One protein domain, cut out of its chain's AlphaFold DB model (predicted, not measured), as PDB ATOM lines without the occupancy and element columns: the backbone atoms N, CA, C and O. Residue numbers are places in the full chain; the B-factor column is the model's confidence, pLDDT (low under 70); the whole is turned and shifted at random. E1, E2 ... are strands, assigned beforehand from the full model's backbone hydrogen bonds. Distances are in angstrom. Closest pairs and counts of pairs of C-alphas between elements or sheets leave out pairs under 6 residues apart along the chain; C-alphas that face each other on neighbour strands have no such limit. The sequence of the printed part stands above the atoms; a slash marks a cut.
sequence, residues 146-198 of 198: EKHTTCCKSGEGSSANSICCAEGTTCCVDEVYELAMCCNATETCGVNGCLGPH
ATOM      1  N   GLU A 146      -3.980  31.404  18.856       57.25
ATOM      2  CA  GLU A 146      -4.392  32.233  17.696       57.25
ATOM      3  C   GLU A 146      -5.929  32.382  17.536       57.25
ATOM      4  O   GLU A 146      -6.404  33.050  16.621       57.25
ATOM      5  N   LYS A 147      -6.726  31.767  18.423       55.94
ATOM      6  CA  LYS A 147      -8.197  31.795  18.440       55.94
ATOM      7  C   LYS A 147      -8.776  32.645  19.576       55.94
ATOM      8  O   LYS A 147      -9.815  32.307  20.145       55.94
ATOM      9  N   HIS A 148      -8.125  33.747  19.927       56.44
ATOM     10  CA  HIS A 148      -8.740  34.720  20.821       56.44
ATOM     11  C   HIS A 148      -9.868  35.440  20.075       56.44
ATOM     12  O   HIS A 148      -9.617  36.095  19.070       56.44
ATOM     13  N   THR A 149     -11.109  35.328  20.555       60.72
ATOM     14  CA  THR A 149     -11.849  36.477  21.135       60.72
ATOM     15  C   THR A 149     -13.370  36.332  21.131       60.72
ATOM     16  O   THR A 149     -14.024  37.164  21.753       60.72
ATOM     17  N   THR A 150     -13.974  35.312  20.506       71.69
ATOM     18  CA  THR A 150     -15.449  35.234  20.502       71.69
ATOM     19  C   THR A 150     -15.980  33.838  20.804       71.69
ATOM     20  O   THR A 150     -15.752  32.885  20.058       71.69
ATOM     21  N   CYS A 151     -16.739  33.741  21.901       79.81
ATOM     22  CA  CYS A 151     -17.602  32.600  22.171       79.81
ATOM     23  C   CYS A 151     -18.833  32.684  21.284       79.81
ATOM     24  O   CYS A 151     -19.740  33.478  21.539       79.81
ATOM     25  N   CYS A 152     -18.877  31.830  20.276       80.31
ATOM     26  CA  CYS A 152     -20.028  31.717  19.408       80.31
ATOM     27  C   CYS A 152     -21.004  30.699  19.943       80.31
ATOM     28  O   CYS A 152     -20.624  29.550  20.117       80.31
ATOM     29  N   LYS A 153     -22.242  31.114  20.201       75.31
ATOM     30  CA  LYS A 153     -23.284  30.251  20.759       75.31
ATOM     31  C   LYS A 153     -24.374  30.022  19.727       75.31
ATOM     32  O   LYS A 153     -24.773  30.972  19.056       75.31
ATOM     33  N   SER A 154     -24.864  28.791  19.620       68.25
ATOM     34  CA  SER A 154     -26.094  28.528  18.882       68.25
ATOM     35  C   SER A 154     -27.303  28.637  19.794       68.25
ATOM     36  O   SER A 154     -27.362  27.970  20.820       68.25
ATOM     37  N   GLY A 155     -28.265  29.478  19.414       59.97
ATOM     38  CA  GLY A 155     -29.536  29.617  20.126       59.97
ATOM     39  C   GLY A 155     -29.422  30.062  21.592       59.97
ATOM     40  O   GLY A 155     -28.386  30.541  22.059       59.97
ATOM     41  N   GLU A 156     -30.526  29.893  22.322       48.91
ATOM     42  CA  GLU A 156     -30.621  30.060  23.775       48.91
ATOM     43  C   GLU A 156     -31.187  28.767  24.394       48.91
ATOM     44  O   GLU A 156     -32.200  28.255  23.925       48.91
ATOM     45  N   GLY A 157     -30.564  28.228  25.453       51.34
ATOM     46  CA  GLY A 157     -31.094  27.080  26.209       51.34
ATOM     47  C   GLY A 157     -30.196  25.832  26.266       51.34
ATOM     48  O   GLY A 157     -29.001  25.888  25.995       51.34
ATOM     49  N   SER A 158     -30.782  24.692  26.659       44.25
ATOM     50  CA  SER A 158     -30.124  23.427  27.071       44.25
ATOM     51  C   SER A 158     -29.439  22.613  25.961       44.25
ATOM     52  O   SER A 158     -29.073  21.455  26.163       44.25
ATOM     53  N   SER A 159     -29.327  23.167  24.758       50.66
ATOM     54  CA  SER A 159     -28.658  22.541  23.606       50.66
ATOM     55  C   SER A 159     -27.714  23.514  22.899       50.66
ATOM     56  O   SER A 159     -27.152  23.182  21.858       50.66
ATOM     57  N   ALA A 160     -27.521  24.704  23.479       59.47
ATOM     58  CA  ALA A 160     -26.659  25.728  22.921       59.47
ATOM     59  C   ALA A 160     -25.197  25.278  22.988       59.47
ATOM     60  O   ALA A 160     -24.588  25.236  24.062       59.47
ATOM     61  N   ASN A 161     -24.628  24.966  21.827       67.62
ATOM     62  CA  ASN A 161     -23.210  24.673  21.707       67.62
ATOM     63  C   ASN A 161     -22.443  25.986  21.615       67.62
ATOM     64  O   ASN A 161     -22.825  26.886  20.864       67.62
ATOM     65  N   SER A 162     -21.345  26.089  22.362       73.88
ATOM     66  CA  SER A 162     -20.412  27.200  22.211       73.88
ATOM     67  C   SER A 162     -19.151  26.754  21.487       73.88
ATOM     68  O   SER A 162     -18.490  25.822  21.948       73.88
ATOM     69  N   ILE A 163     -18.775  27.446  20.417       78.81
ATOM     70  CA  ILE A 163     -17.517  27.224  19.704       78.81
ATOM     71  C   ILE A 163     -16.578  28.426  19.845       78.81
ATOM     72  O   ILE A 163     -17.014  29.564  20.039       78.81
ATOM     73  N   CYS A 164     -15.279  28.159  19.723       82.88
ATOM     74  CA  CYS A 164     -14.237  29.177  19.698       82.88
ATOM     75  C   CYS A 164     -14.052  29.708  18.279       82.88
ATOM     76  O   CYS A 164     -13.590  28.970  17.401       82.88
ATOM     77  N   CYS A 165     -14.344  30.987  18.079       80.19
ATOM     78  CA  CYS A 165     -14.108  31.665  16.817       80.19
ATOM     79  C   CYS A 165     -12.871  32.563  16.891       80.19
ATOM     80  O   CYS A 165     -12.622  33.213  17.909       80.19
ATOM     81  N   ALA A 166     -12.079  32.553  15.816       79.81
ATOM     82  CA  ALA A 166     -10.893  33.395  15.695       79.81
ATOM     83  C   ALA A 166     -11.286  34.870  15.526       79.81
ATOM     84  O   ALA A 166     -12.388  35.180  15.064       79.81
ATOM     85  N   GLU A 167     -10.384  35.782  15.878       75.62
ATOM     86  CA  GLU A 167     -10.599  37.214  15.667       75.62
ATOM     87  C   GLU A 167     -10.906  37.520  14.191       75.62
ATOM     88  O   GLU A 167     -10.362  36.896  13.278       75.62
ATOM     89  N   GLY A 168     -11.814  38.467  13.950       75.12
ATOM     90  CA  GLY A 168     -12.230  38.846  12.596       75.12
ATOM     91  C   GLY A 168     -13.185  37.861  11.915       75.12
ATOM     92  O   GLY A 168     -13.587  38.106  10.780       75.12
ATOM     93  N   THR A 169     -13.584  36.777  12.589       80.75
ATOM     94  CA  THR A 169     -14.679  35.919  12.116       80.75
ATOM     95  C   THR A 169     -16.029  36.401  12.652       80.75
ATOM     96  O   THR A 169     -16.131  36.948  13.751       80.75
ATOM     97  N   THR A 170     -17.079  36.207  11.860       81.88
ATOM     98  CA  THR A 170     -18.464  36.490  12.237       81.88
ATOM     99  C   THR A 170     -19.109  35.231  12.789       81.88
ATOM    100  O   THR A 170     -18.997  34.146  12.214       81.88
ATOM    101  N   CYS A 171     -19.817  35.396  13.899       81.06
ATOM    102  CA  CYS A 171     -20.620  34.341  14.480       81.06
ATOM    103  C   CYS A 171     -21.889  34.109  13.668       81.06
ATOM    104  O   CYS A 171     -22.730  35.004  13.596       81.06
ATOM    105  N   CYS A 172     -22.049  32.916  13.105       81.25
ATOM    106  CA  CYS A 172     -23.266  32.534  12.403       81.25
ATOM    107  C   CYS A 172     -23.887  31.305  13.059       81.25
ATOM    108  O   CYS A 172     -23.193  30.477  13.651       81.25
ATOM    109  N   VAL A 173     -25.206  31.196  12.957       79.44
ATOM    110  CA  VAL A 173     -25.963  30.045  13.445       79.44
ATOM    111  C   VAL A 173     -26.678  29.441  12.250       79.44
ATOM    112  O   VAL A 173     -27.367  30.153  11.524       79.44
ATOM    113  N   ASP A 174     -26.479  28.145  12.036       76.75
ATOM    114  CA  ASP A 174     -27.294  27.368  11.109       76.75
ATOM    115  C   ASP A 174     -28.720  27.308  11.662       76.75
ATOM    116  O   ASP A 174     -28.932  26.774  12.752       76.75
ATOM    117  N   GLU A 175     -29.689  27.874  10.946       71.44
ATOM    118  CA  GLU A 175     -31.075  27.934  11.424       71.44
ATOM    119  C   GLU A 175     -31.765  26.562  11.398       71.44
ATOM    120  O   GLU A 175     -32.760  26.360  12.089       71.44
ATOM    121  N   VAL A 176     -31.254  25.612  10.610       71.56
ATOM    122  CA  VAL A 176     -31.841  24.277  10.445       71.56
ATOM    123  C   VAL A 176     -31.327  23.316  11.509       71.56
ATOM    124  O   VAL A 176     -32.094  22.508  12.032       71.56
ATOM    125  N   TYR A 177     -30.036  23.393  11.825       71.19
ATOM    126  CA  TYR A 177     -29.382  22.490  12.774       71.19
ATOM    127  C   TYR A 177     -29.079  23.129  14.132       71.19
ATOM    128  O   TYR A 177     -28.591  22.429  15.017       71.19
ATOM    129  N   GLU A 178     -29.342  24.429  14.305       74.88
ATOM    130  CA  GLU A 178     -29.003  25.201  15.509       74.88
ATOM    131  C   GLU A 178     -27.530  25.007  15.905       74.88
ATOM    132  O   GLU A 178     -27.179  24.769  17.063       74.88
ATOM    133  N   LEU A 179     -26.640  25.078  14.912       74.94
ATOM    134  CA  LEU A 179     -25.201  24.910  15.097       74.94
ATOM    135  C   LEU A 179     -24.483  26.235  14.886       74.94
ATOM    136  O   LEU A 179     -24.655  26.897  13.864       74.94
ATOM    137  N   ALA A 180     -23.652  26.610  15.856       79.31
ATOM    138  CA  ALA A 180     -22.802  27.779  15.742       79.31
ATOM    139  C   ALA A 180     -21.637  27.462  14.805       79.31
ATOM    140  O   ALA A 180     -21.069  26.370  14.853       79.31
ATOM    141  N   MET A 181     -21.261  28.433  13.985       83.25
ATOM    142  CA  MET A 181     -20.116  28.367  13.087       83.25
ATOM    143  C   MET A 181     -19.423  29.729  13.000       83.25
ATOM    144  O   MET A 181     -20.027  30.769  13.268       83.25
ATOM    145  N   CYS A 182     -18.148  29.714  12.621       84.75
ATOM    146  CA  CYS A 182     -17.356  30.922  12.416       84.75
ATOM    147  C   CYS A 182     -17.213  31.165  10.915       84.75
ATOM    148  O   CYS A 182     -16.559  30.371  10.238       84.75
ATOM    149  N   CYS A 183     -17.781  32.255  10.412       85.81
ATOM    150  CA  CYS A 183     -17.592  32.672   9.028       85.81
ATOM    151  C   CYS A 183     -16.461  33.688   8.932       85.81
ATOM    152  O   CYS A 183     -16.320  34.551   9.796       85.81
ATOM    153  N   ASN A 184     -15.625  33.581   7.907       85.25
ATOM    154  CA  ASN A 184     -14.496  34.484   7.731       85.25
ATOM    155  C   ASN A 184     -14.968  35.914   7.404       85.25
ATOM    156  O   ASN A 184     -16.111  36.126   7.010       85.25
ATOM    157  N   ALA A 185     -14.083  36.906   7.515       81.56
ATOM    158  CA  ALA A 185     -14.408  38.318   7.276       81.56
ATOM    159  C   ALA A 185     -14.974  38.604   5.870       81.56
ATOM    160  O   ALA A 185     -15.660  39.600   5.659       81.56
ATOM    161  N   THR A 186     -14.659  37.749   4.895       84.19
ATOM    162  CA  THR A 186     -15.141  37.847   3.510       84.19
ATOM    163  C   THR A 186     -16.442  37.088   3.268       84.19
ATOM    164  O   THR A 186     -16.933  37.084   2.144       84.19
ATOM    165  N   GLU A 187     -16.960  36.392   4.276       85.06
ATOM    166  CA  GLU A 187     -18.143  35.547   4.182       85.06
ATOM    167  C   GLU A 187     -19.324  36.183   4.922       85.06
ATOM    168  O   GLU A 187     -19.155  36.993   5.834       85.06
ATOM    169  N   THR A 188     -20.542  35.808   4.539       83.12
ATOM    170  CA  THR A 188     -21.778  36.246   5.206       83.12
ATOM    171  C   THR A 188     -22.557  35.054   5.750       83.12
ATOM    172  O   THR A 188     -22.432  33.939   5.242       83.12
ATOM    173  N   CYS A 189     -23.363  35.268   6.795       81.94
ATOM    174  CA  CYS A 189     -24.227  34.217   7.329       81.94
ATOM    175  C   CYS A 189     -25.332  33.882   6.316       81.94
ATOM    176  O   CYS A 189     -26.181  34.722   6.015       81.94
ATOM    177  N   GLY A 190     -25.326  32.655   5.805       79.69
ATOM    178  CA  GLY A 190     -26.436  32.062   5.069       79.69
ATOM    179  C   GLY A 190     -27.263  31.125   5.946       79.69
ATOM    180  O   GLY A 190     -26.888  30.801   7.067       79.69
ATOM    181  N   VAL A 191     -28.376  30.639   5.389       75.38
ATOM    182  CA  VAL A 191     -29.349  29.779   6.095       75.38
ATOM    183  C   VAL A 191     -28.734  28.459   6.593       75.38
ATOM    184  O   VAL A 191     -29.131  27.968   7.641       75.38
ATOM    185  N   ASN A 192     -27.748  27.909   5.869       77.50
ATOM    186  CA  ASN A 192     -27.112  26.615   6.173       77.50
ATOM    187  C   ASN A 192     -25.573  26.689   6.223       77.50
ATOM    188  O   ASN A 192     -24.891  25.697   5.950       77.50
ATOM    189  N   GLY A 193     -24.988  27.879   6.392       80.81
ATOM    190  CA  GLY A 193     -23.539  28.007   6.241       80.81
ATOM    191  C   GLY A 193     -23.011  29.407   5.977       80.81
ATOM    192  O   GLY A 193     -23.766  30.348   5.745       80.81
ATOM    193  N   CYS A 194     -21.687  29.509   5.929       83.94
ATOM    194  CA  CYS A 194     -20.980  30.688   5.444       83.94
ATOM    195  C   CYS A 194     -21.097  30.789   3.918       83.94
ATOM    196  O   CYS A 194     -20.781  29.844   3.194       83.94
ATOM    197  N   LEU A 195     -21.557  31.935   3.423       84.44
ATOM    198  CA  LEU A 195     -21.623  32.244   1.998       84.44
ATOM    199  C   LEU A 195     -20.388  33.053   1.605       84.44
ATOM    200  O   LEU A 195     -20.058  34.022   2.284       84.44
ATOM    201  N   GLY A 196     -19.718  32.650   0.521       77.12
ATOM    202  CA  GLY A 196     -18.496  33.290   0.023       77.12
ATOM    203  C   GLY A 196     -18.665  34.767  -0.373       77.12
ATOM    204  O   GLY A 196     -19.786  35.278  -0.397       77.12
ATOM    205  N   PRO A 197     -17.558  35.457  -0.707       67.81
ATOM    206  CA  PRO A 197     -17.576  36.886  -1.004       67.81
ATOM    207  C   PRO A 197     -18.478  37.213  -2.200       67.81
ATOM    208  O   PRO A 197     -18.387  36.569  -3.248       67.81
ATOM    209  N   HIS A 198     -19.332  38.223  -2.012       56.97
ATOM    210  CA  HIS A 198     -20.128  38.862  -3.063       56.97
ATOM    211  C   HIS A 198     -19.288  39.811  -3.920       56.97
ATOM    212  O   HIS A 198     -18.404  40.497  -3.356       56.97
TER     213      HIS A 198
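What this domain is: This is residues 146 to 198 of the 198 residues of the protein "Membrane-associated protein, putative" of Bodo saltans (UniProt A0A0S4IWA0). Three small two-stranded hairpins are stacked one after another into a flat, ladder-like slab, with E3 and E4 in the middle, E1 and E2 on one side of them and E5 and E6 on the other. The chain runs to and fro through the stack: E1, E3 and E5 run roughly one way, and E2, E4 and E6 come back. The printed part has 53 residues, with no named helix and six named strands in the order E1 E2 E3 E4 E5 E6, which form three separate antiparallel sheets, E1 - E2, E3 - E4 and E5 - E6. The class is all strand, though under half of the residues, 26 of 53, are in named elements. The whole is compact, with a radius of gyration of the C-alphas of 10.9 A, and flat, with spans of 34 by 26 by 11 A.

How they stand to each other: E1, residues 149 to 153, and E2, residues 162 to 166, form an antiparallel hairpin at 147 degrees; N 163 and O 152 are 2.8 A apart, within hydrogen-bond range. E3, residues 170 to 174, and E4, residues 179 to 183, form the next antiparallel hairpin, at 145 degrees, with N 170 and O 183 within hydrogen-bond range at 2.8 A. The closest C-alphas of E1 and E3 are those of Cys 152 and Cys 171, 5.6 A apart. The closest of E2 and E4 are those of Cys 165 and Cys 182, at 5.5 A. E5, residues 188 to 190, and E6, residues 193 to 195, form the last antiparallel hairpin, at 131 degrees, with N 190 and O 193 within hydrogen-bond range at 2.8 A. The closest C-alphas of E3 and E5 are those of Cys 172 and Cys 189, at 5.4 A, and those of E4 and E6 are Cys 183 and Cys 194, at 5.3 A. E1 and E2 are both apart from E5 and E6.

Where its parts are: E1 begins at C-alpha 149 at (-11.849, 36.477, 21.135) and is 13.0 A long. E2 measures 13.1 A, E3 12.7 A and E4 12.4 A, and E3 begins at C-alpha 170 at (-18.464, 36.490, 12.237). E5 and E6, of three residues each, are 6.3 A long, and E6 ends at C-alpha 195 at (-21.623, 32.244, 1.998).

The domain as a whole: The two C-alphas farthest apart are those of Ser 158 and His 198, at 35.3 A; His 198 is the chain's last residue. The printed part has no cut. The link from E1 to E2, of 8 residues, is short, the other four are tight, and no link is long. The mean pLDDT of the printed part is 73.5, and residues 146 to 149, 154 to 161 and 197 to 198 are under 70 in this predicted model.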